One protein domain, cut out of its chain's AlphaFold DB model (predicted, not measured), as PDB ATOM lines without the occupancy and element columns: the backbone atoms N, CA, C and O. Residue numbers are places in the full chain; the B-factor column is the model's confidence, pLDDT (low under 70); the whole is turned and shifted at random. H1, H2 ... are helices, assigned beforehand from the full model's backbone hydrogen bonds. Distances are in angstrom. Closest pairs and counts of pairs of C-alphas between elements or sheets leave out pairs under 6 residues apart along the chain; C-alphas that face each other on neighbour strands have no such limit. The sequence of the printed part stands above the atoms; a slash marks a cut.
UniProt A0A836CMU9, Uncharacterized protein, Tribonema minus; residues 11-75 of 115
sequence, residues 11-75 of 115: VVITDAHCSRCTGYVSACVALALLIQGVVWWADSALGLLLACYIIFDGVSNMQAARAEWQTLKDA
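What this domain is: This is residues 11 to 75 of the 115 residues of an uncharacterized protein of Tribonema minus (UniProt A0A836CMU9). This is a long helical hairpin opened into a narrow V: H1 runs to the turn, a short loop swings the chain round, and the longer H2 runs back, with the two helices nearest each other by the loop and spreading toward their far ends. Residues 11 to 21 of H1 and residues 58 to 75 stand free as the two tips of the V. The printed part has 65 residues with two named helices, H1 then H2, and no named strand; its class is all helix. It is only just extended, close to loose, with a radius of gyration of the C-alphas of 16.3 A and spans of 55 by 23 by 6 A.

Where its parts are: Find C-alpha 11 at (43.631, 3.502, 25.631); from there H1, residues 11 to 35, runs 36.3 A to C-alpha 35 at (46.781, -15.051, -5.452). After residues 36 to 41, H2, residues 42 to 73, runs 45.7 A to C-alpha 73 at (30.319, 19.762, 21.689).

How they stand to each other: Look first at the C-alphas of Ala 32 and Leu 46, the closest of the two helices, 6.9 A apart. H1 and H2 only just touch, with 3 pairs of C-alphas within 8 A. H1 touches H2 with residues 29 to 35 alone, and H2 touches H1 with residues 42 to 50 alone. They form a helical hairpin, running opposite ways at a shallow tilt of 14 degrees. In H1 and H2 every O i to N i+4 pair is within hydrogen-bond range.

The domain as a whole: The two C-alphas farthest apart, those of Val 38 and Ala 75, are 55.3 A apart. The link from H1 to H2 is short, and the printed part has no cut. The pLDDT, printed in the B-factor column, has a mean of 70.6 over the printed part; 29 residues are under 70, among them residues 11 to 17, 32 to 42 and 69 to 75.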
ATOM      1  N   VAL A  11      42.965   2.970  26.822       57.78
ATOM      2  CA  VAL A  11      43.631   3.502  25.631       57.78
ATOM      3  C   VAL A  11      44.579   2.481  24.996       57.78
ATOM      4  O   VAL A  11      44.559   2.320  23.785       57.78
ATOM      5  N   VAL A  12      45.364   1.739  25.785       62.78
ATOM      6  CA  VAL A  12      46.320   0.735  25.270       62.78
ATOM      7  C   VAL A  12      45.592  -0.496  24.728       62.78
ATOM      8  O   VAL A  12      46.023  -1.089  23.744       62.78
ATOM      9  N   ILE A  13      44.465  -0.874  25.337       61.28
ATOM     10  CA  ILE A  13      43.639  -1.986  24.849       61.28
ATOM     11  C   ILE A  13      42.948  -1.592  23.536       61.28
ATOM     12  O   ILE A  13      42.975  -2.366  22.579       61.28
ATOM     13  N   THR A  14      42.385  -0.384  23.455       59.88
ATOM     14  CA  THR A  14      41.764   0.135  22.226       59.88
ATOM     15  C   THR A  14      42.787   0.311  21.103       59.88
ATOM     16  O   THR A  14      42.521  -0.099  19.973       59.88
ATOM     17  N   ASP A  15      43.979   0.821  21.412       69.25
ATOM     18  CA  ASP A  15      45.082   0.947  20.454       69.25
ATOM     19  C   ASP A  15      45.561  -0.429  19.957       69.25
ATOM     20  O   ASP A  15      45.731  -0.651  18.757       69.25
ATOM     21  N   ALA A  16      45.647  -1.420  20.850       64.12
ATOM     22  CA  ALA A  16      45.975  -2.793  20.475       64.12
ATOM     23  C   ALA A  16      44.901  -3.448  19.586       64.12
ATOM     24  O   ALA A  16      45.241  -4.217  18.683       64.12
ATOM     25  N   HIS A  17      43.615  -3.160  19.803       66.81
ATOM     26  CA  HIS A  17      42.536  -3.637  18.929       66.81
ATOM     27  C   HIS A  17      42.598  -2.992  17.544       66.81
ATOM     28  O   HIS A  17      42.503  -3.704  16.544       66.81
ATOM     29  N   CYS A  18      42.832  -1.681  17.484       70.19
ATOM     30  CA  CYS A  18      42.999  -0.956  16.228       70.19
ATOM     31  C   CYS A  18      44.218  -1.482  15.445       70.19
ATOM     32  O   CYS A  18      44.113  -1.827  14.269       70.19
ATOM     33  N   SER A  19      45.344  -1.689  16.134       71.75
ATOM     34  CA  SER A  19      46.567  -2.270  15.569       71.75
ATOM     35  C   SER A  19      46.352  -3.682  15.006       71.75
ATOM     36  O   SER A  19      46.806  -3.998  13.903       71.75
ATOM     37  N   ARG A  20      45.587  -4.531  15.707       68.50
ATOM     38  CA  ARG A  20      45.230  -5.876  15.220       68.50
ATOM     39  C   ARG A  20      44.327  -5.830  13.992       68.50
ATOM     40  O   ARG A  20      44.570  -6.589  13.057       68.50
ATOM     41  N   CYS A  21      43.325  -4.951  13.964       72.50
ATOM     42  CA  CYS A  21      42.462  -4.766  12.796       72.50
ATOM     43  C   CYS A  21      43.277  -4.357  11.562       72.50
ATOM     44  O   CYS A  21      43.156  -4.999  10.517       72.50
ATOM     45  N   THR A  22      44.188  -3.396  11.708       77.44
ATOM     46  CA  THR A  22      45.108  -2.982  10.636       77.44
ATOM     47  C   THR A  22      46.023  -4.126  10.191       77.44
ATOM     48  O   THR A  22      46.259  -4.314   8.995       77.44
ATOM     49  N   GLY A  23      46.501  -4.943  11.134       74.69
ATOM     50  CA  GLY A  23      47.300  -6.133  10.843       74.69
ATOM     51  C   GLY A  23      46.553  -7.174  10.004       74.69
ATOM     52  O   GLY A  23      47.101  -7.666   9.017       74.69
ATOM     53  N   TYR A  24      45.298  -7.483  10.347       74.94
ATOM     54  CA  TYR A  24      44.481  -8.439   9.588       74.94
ATOM     55  C   TYR A  24      44.189  -7.957   8.171       74.94
ATOM     56  O   TYR A  24      44.289  -8.731   7.223       74.94
ATOM     57  N   VAL A  25      43.896  -6.671   8.011       74.75
ATOM     58  CA  VAL A  25      43.677  -6.068   6.694       74.75
ATOM     59  C   VAL A  25      44.939  -6.159   5.847       74.75
ATOM     60  O   VAL A  25      44.878  -6.597   4.700       74.75
ATOM     61  N   SER A  26      46.083  -5.767   6.407       78.75
ATOM     62  CA  SER A  26      47.370  -5.838   5.712       78.75
ATOM     63  C   SER A  26      47.684  -7.274   5.271       78.75
ATOM     64  O   SER A  26      48.074  -7.509   4.126       78.75
ATOM     65  N   ALA A  27      47.404  -8.255   6.136       74.38
ATOM     66  CA  ALA A  27      47.541  -9.670   5.808       74.38
ATOM     67  C   ALA A  27      46.588 -10.112   4.682       74.38
ATOM     68  O   ALA A  27      47.010 -10.847   3.790       74.38
ATOM     69  N   CYS A  28      45.335  -9.645   4.671       75.44
ATOM     70  CA  CYS A  28      44.383  -9.923   3.591       75.44
ATOM     71  C   CYS A  28      44.840  -9.339   2.247       75.44
ATOM     72  O   CYS A  28      44.738 -10.020   1.227       75.44
ATOM     73  N   VAL A  29      45.385  -8.118   2.237       75.25
ATOM     74  CA  VAL A  29      45.941  -7.499   1.023       75.25
ATOM     75  C   VAL A  29      47.155  -8.288   0.523       75.25
ATOM     76  O   VAL A  29      47.225  -8.611  -0.660       75.25
ATOM     77  N   ALA A  30      48.072  -8.681   1.412       75.75
ATOM     78  CA  ALA A  30      49.234  -9.494   1.049       75.75
ATOM     79  C   ALA A  30      48.841 -10.875   0.485       75.75
ATOM     80  O   ALA A  30      49.400 -11.317  -0.520       75.75
ATOM     81  N   LEU A  31      47.848 -11.539   1.090       72.56
ATOM     82  CA  LEU A  31      47.288 -12.802   0.594       72.56
ATOM     83  C   LEU A  31      46.675 -12.647  -0.796       72.56
ATOM     84  O   LEU A  31      46.872 -13.498  -1.660       72.56
ATOM     85  N   ALA A  32      45.959 -11.553  -1.029       66.81
ATOM     86  CA  ALA A  32      45.347 -11.300  -2.318       66.81
ATOM     87  C   ALA A  32      46.408 -11.054  -3.412       66.81
ATOM     88  O   ALA A  32      46.300 -11.626  -4.496       66.81
ATOM     89  N   LEU A  33      47.488 -10.323  -3.105       67.00
ATOM     90  CA  LEU A  33      48.628 -10.146  -4.016       67.00
ATOM     91  C   LEU A  33      49.332 -11.474  -4.350       67.00
ATOM     92  O   LEU A  33      49.748 -11.678  -5.490       67.00
ATOM     93  N   LEU A  34      49.421 -12.413  -3.399       69.06
ATOM     94  CA  LEU A  34      49.958 -13.759  -3.659       69.06
ATOM     95  C   LEU A  34      49.071 -14.573  -4.617       69.06
ATOM     96  O   LEU A  34      49.582 -15.371  -5.402       69.06
ATOM     97  N   ILE A  35      47.753 -14.361  -4.586       67.12
ATOM     98  CA  ILE A  35      46.781 -15.051  -5.452       67.12
ATOM     99  C   ILE A  35      46.756 -14.451  -6.872       67.12
ATOM    100  O   ILE A  35      46.427 -15.148  -7.835       67.12
ATOM    101  N   GLN A  36      47.165 -13.190  -7.034       62.09
ATOM    102  CA  GLN A  36      47.161 -12.458  -8.308       62.09
ATOM    103  C   GLN A  36      48.030 -13.122  -9.398       62.09
ATOM    104  O   GLN A  36      47.732 -12.991 -10.582       62.09
ATOM    105  N   GLY A  37      49.044 -13.911  -9.018       60.88
ATOM    106  CA  GLY A  37      49.864 -14.686  -9.960       60.88
ATOM    107  C   GLY A  37      49.158 -15.892 -10.600       60.88
ATOM    108  O   GLY A  37      49.666 -16.447 -11.571       60.88
ATOM    109  N   VAL A  38      48.000 -16.309 -10.076       64.88
ATOM    110  CA  VAL A  38      47.312 -17.551 -10.482       64.88
ATOM    111  C   VAL A  38      46.078 -17.270 -11.347       64.88
ATOM    112  O   VAL A  38      45.634 -18.140 -12.094       64.88
ATOM    113  N   VAL A  39      45.504 -16.063 -11.270       67.56
ATOM    114  CA  VAL A  39      44.162 -15.796 -11.802       67.56
ATOM    115  C   VAL A  39      44.075 -14.415 -12.461       67.56
ATOM    116  O   VAL A  39      44.059 -13.388 -11.796       67.56
ATOM    117  N   TRP A  40      43.919 -14.385 -13.786       68.94
ATOM    118  CA  TRP A  40      43.885 -13.159 -14.607       68.94
ATOM    119  C   TRP A  40      42.744 -12.164 -14.307       68.94
ATOM    120  O   TRP A  40      42.854 -10.988 -14.628       68.94
ATOM    121  N   TRP A  41      41.651 -12.611 -13.680       68.56
ATOM    122  CA  TRP A  41      40.509 -11.772 -13.301       68.56
ATOM    123  C   TRP A  41      40.639 -11.254 -11.866       68.56
ATOM    124  O   TRP A  41      39.869 -10.384 -11.454       68.56
ATOM    125  N   ALA A  42      41.620 -11.763 -11.109       66.31
ATOM    126  CA  ALA A  42      41.839 -11.370  -9.727       66.31
ATOM    127  C   ALA A  42      42.184  -9.888  -9.616       66.31
ATOM    128  O   ALA A  42      41.778  -9.276  -8.642       66.31
ATOM    129  N   ASP A  43      42.842  -9.302 -10.618       70.69
ATOM    130  CA  ASP A  43      43.258  -7.896 -10.614       70.69
ATOM    131  C   ASP A  43      42.072  -6.925 -10.453       70.69
ATOM    132  O   ASP A  43      42.077  -6.046  -9.590       70.69
ATOM    133  N   SER A  44      40.982  -7.147 -11.196       75.06
ATOM    134  CA  SER A  44      39.774  -6.313 -11.091       75.06
ATOM    135  C   SER A  44      39.005  -6.544  -9.785       75.06
ATOM    136  O   SER A  44      38.470  -5.597  -9.206       75.06
ATOM    137  N   ALA A  45      38.965  -7.787  -9.292       76.25
ATOM    138  CA  ALA A  45      38.315  -8.116  -8.022       76.25
ATOM    139  C   ALA A  45      39.090  -7.552  -6.817       76.25
ATOM    140  O   ALA A  45      38.481  -7.036  -5.882       76.25
ATOM    141  N   LEU A  46      40.425  -7.592  -6.868       73.44
ATOM    142  CA  LEU A  46      41.329  -6.994  -5.886       73.44
ATOM    143  C   LEU A  46      41.188  -5.481  -5.830       73.44
ATOM    144  O   LEU A  46      41.072  -4.925  -4.740       73.44
ATOM    145  N   GLY A  47      41.171  -4.824  -6.992       77.19
ATOM    146  CA  GLY A  47      40.981  -3.379  -7.073       77.19
ATOM    147  C   GLY A  47      39.665  -2.941  -6.430       77.19
ATOM    148  O   GLY A  47      39.643  -1.983  -5.656       77.19
ATOM    149  N   LEU A  48      38.582  -3.687  -6.675       79.31
ATOM    150  CA  LEU A  48      37.284  -3.426  -6.052       79.31
ATOM    151  C   LEU A  48      37.314  -3.661  -4.535       79.31
ATOM    152  O   LEU A  48      36.837  -2.817  -3.780       79.31
ATOM    153  N   LEU A  49      37.907  -4.766  -4.079       78.38
ATOM    154  CA  LEU A  49      38.048  -5.078  -2.652       78.38
ATOM    155  C   LEU A  49      38.865  -4.017  -1.907       78.38
ATOM    156  O   LEU A  49      38.464  -3.579  -0.828       78.38
ATOM    157  N   LEU A  50      39.972  -3.567  -2.498       78.31
ATOM    158  CA  LEU A  50      40.823  -2.527  -1.930       78.31
ATOM    159  C   LEU A  50      40.089  -1.182  -1.865       78.31
ATOM    160  O   LEU A  50      40.143  -0.504  -0.842       78.31
ATOM    161  N   ALA A  51      39.353  -0.819  -2.918       75.06
ATOM    162  CA  ALA A  51      38.534   0.390  -2.926       75.06
ATOM    163  C   ALA A  51      37.437   0.342  -1.849       75.06
ATOM    164  O   ALA A  51      37.278   1.298  -1.091       75.06
ATOM    165  N   CYS A  52      36.723  -0.783  -1.725       77.00
ATOM    166  CA  CYS A  52      35.731  -0.985  -0.670       77.00
ATOM    167  C   CYS A  52      36.354  -0.895   0.728       77.00
ATOM    168  O   CYS A  52      35.759  -0.281   1.612       77.00
ATOM    169  N   TYR A  53      37.552  -1.452   0.917       79.19
ATOM    170  CA  TYR A  53      38.269  -1.369   2.183       79.19
ATOM    171  C   TYR A  53      38.643   0.076   2.543       79.19
ATOM    172  O   TYR A  53      38.342   0.522   3.647       79.19
ATOM    173  N   ILE A  54      39.229   0.834   1.609       75.94
ATOM    174  CA  ILE A  54      39.605   2.242   1.830       75.94
ATOM    175  C   ILE A  54      38.372   3.087   2.179       75.94
ATOM    176  O   ILE A  54      38.425   3.927   3.076       75.94
ATOM    177  N   ILE A  55      37.250   2.856   1.493       73.94
ATOM    178  CA  ILE A  55      35.991   3.553   1.780       73.94
ATOM    179  C   ILE A  55      35.480   3.188   3.175       73.94
ATOM    180  O   ILE A  55      35.092   4.074   3.934       73.94
ATOM    181  N   PHE A  56      35.489   1.903   3.528       78.19
ATOM    182  CA  PHE A  56      35.054   1.437   4.840       78.19
ATOM    183  C   PHE A  56      35.909   2.020   5.975       78.19
ATOM    184  O   PHE A  56      35.364   2.506   6.969       78.19
ATOM    185  N   ASP A  57      37.229   2.028   5.808       78.88
ATOM    186  CA  ASP A  57      38.171   2.604   6.769       78.88
ATOM    187  C   ASP A  57      37.968   4.122   6.909       78.88
ATOM    188  O   ASP A  57      37.821   4.645   8.015       78.88
ATOM    189  N   GLY A  58      37.819   4.830   5.785       72.88
ATOM    190  CA  GLY A  58      37.513   6.260   5.776       72.88
ATOM    191  C   GLY A  58      36.199   6.595   6.487       72.88
ATOM    192  O   GLY A  58      36.149   7.534   7.284       72.88
ATOM    193  N   VAL A  59      35.140   5.812   6.258       73.69
ATOM    194  CA  VAL A  59      33.843   5.990   6.934       73.69
ATOM    195  C   VAL A  59      33.959   5.709   8.431       73.69
ATOM    196  O   VAL A  59      33.410   6.469   9.229       73.69
ATOM    197  N   SER A  60      34.694   4.669   8.822       73.56
ATOM    198  CA  SER A  60      34.915   4.322  10.232       73.56
ATOM    199  C   SER A  60      35.670   5.434  10.966       73.56
ATOM    200  O   SER A  60      35.237   5.876  12.032       73.56
ATOM    201  N   ASN A  61      36.716   5.983  10.344       70.50
ATOM    202  CA  ASN A  61      37.471   7.120  10.877       70.50
ATOM    203  C   ASN A  61      36.617   8.392  10.971       70.50
ATOM    204  O   ASN A  61      36.680   9.111  11.968       70.50
ATOM    205  N   MET A  62      35.758   8.658   9.982       68.56
ATOM    206  CA  MET A  62      34.819   9.784  10.049       68.56
ATOM    207  C   MET A  62      33.768   9.612  11.148       68.56
ATOM    208  O   MET A  62      33.384  10.598  11.778       68.56
ATOM    209  N   GLN A  63      33.284   8.392  11.389       74.62
ATOM    210  CA  GLN A  63      32.349   8.119  12.480       74.62
ATOM    211  C   GLN A  63      33.016   8.289  13.847       74.62
ATOM    212  O   GLN A  63      32.430   8.933  14.717       74.62
ATOM    213  N   ALA A  64      34.250   7.806  14.011       70.88
ATOM    214  CA  ALA A  64      35.036   8.016  15.223       70.88
ATOM    215  C   ALA A  64      35.276   9.514  15.487       70.88
ATOM    216  O   ALA A  64      34.977  10.003  16.576       70.88
ATOM    217  N   ALA A  65      35.690  10.270  14.465       69.31
ATOM    218  CA  ALA A  65      35.893  11.715  14.574       69.31
ATOM    219  C   ALA A  65      34.589  12.478  14.872       69.31
ATOM    220  O   ALA A  65      34.587  13.457  15.614       69.31
ATOM    221  N   ARG A  66      33.449  12.032  14.321       71.75
ATOM    222  CA  ARG A  66      32.135  12.613  14.646       71.75
ATOM    223  C   ARG A  66      31.714  12.326  16.082       71.75
ATOM    224  O   ARG A  66      31.161  13.222  16.712       71.75
ATOM    225  N   ALA A  67      31.967  11.120  16.581       69.56
ATOM    226  CA  ALA A  67      31.684  10.770  17.967       69.56
ATOM    227  C   ALA A  67      32.528  11.622  18.930       69.56
ATOM    228  O   ALA A  67      31.991  12.170  19.887       69.56
ATOM    229  N   GLU A  68      33.813  11.821  18.625       72.69
ATOM    230  CA  GLU A  68      34.714  12.687  19.398       72.69
ATOM    231  C   GLU A  68      34.318  14.173  19.326       72.69
ATOM    232  O   GLU A  68      34.368  14.906  20.312       72.69
ATOM    233  N   TRP A  69      33.842  14.633  18.169       69.25
ATOM    234  CA  TRP A  69      33.322  15.993  18.043       69.25
ATOM    235  C   TRP A  69      32.027  16.202  18.837       69.25
ATOM    236  O   TRP A  69      31.821  17.268  19.416       69.25
ATOM    237  N   GLN A  70      31.137  15.207  18.870       69.62
ATOM    238  CA  GLN A  70      29.898  15.273  19.648       69.62
ATOM    239  C   GLN A  70      30.181  15.312  21.151       69.62
ATOM    240  O   GLN A  70      29.628  16.169  21.834       69.62
ATOM    241  N   THR A  71      31.111  14.494  21.649       65.88
ATOM    242  CA  THR A  71      31.502  14.524  23.068       65.88
ATOM    243  C   THR A  71      32.135  15.858  23.476       65.88
ATOM    244  O   THR A  71      31.858  16.350  24.567       65.88
ATOM    245  N   LEU A  72      32.922  16.491  22.598       63.75
ATOM    246  CA  LEU A  72      33.467  17.839  22.821       63.75
ATOM    247  C   LEU A  72      32.385  18.929  22.767       63.75
ATOM    248  O   LEU A  72      32.419  19.883  23.545       63.75
ATOM    249  N   LYS A  73      31.413  18.797  21.859       60.50
ATOM    250  CA  LYS A  73      30.319  19.762  21.689       60.50
ATOM    251  C   LYS A  73      29.300  19.708  22.831       60.50
ATOM    252  O   LYS A  73      28.773  20.755  23.202       60.50
ATOM    253  N   ASP A  74      29.051  18.525  23.390       58.09
ATOM    254  CA  ASP A  74      28.156  18.308  24.535       58.09
ATOM    255  C   ASP A  74      28.816  18.655  25.884       58.09
ATOM    256  O   ASP A  74      28.151  18.669  26.922       58.09
ATOM    257  N   ALA A  75      30.097  19.044  25.872       57.09
ATOM    258  CA  ALA A  75      30.830  19.569  27.019       57.09
ATOM    259  C   ALA A  75      31.066  21.102  26.976       57.09
ATOM    260  O   ALA A  75      32.184  21.538  27.264       57.09
TER     261      ALA A  75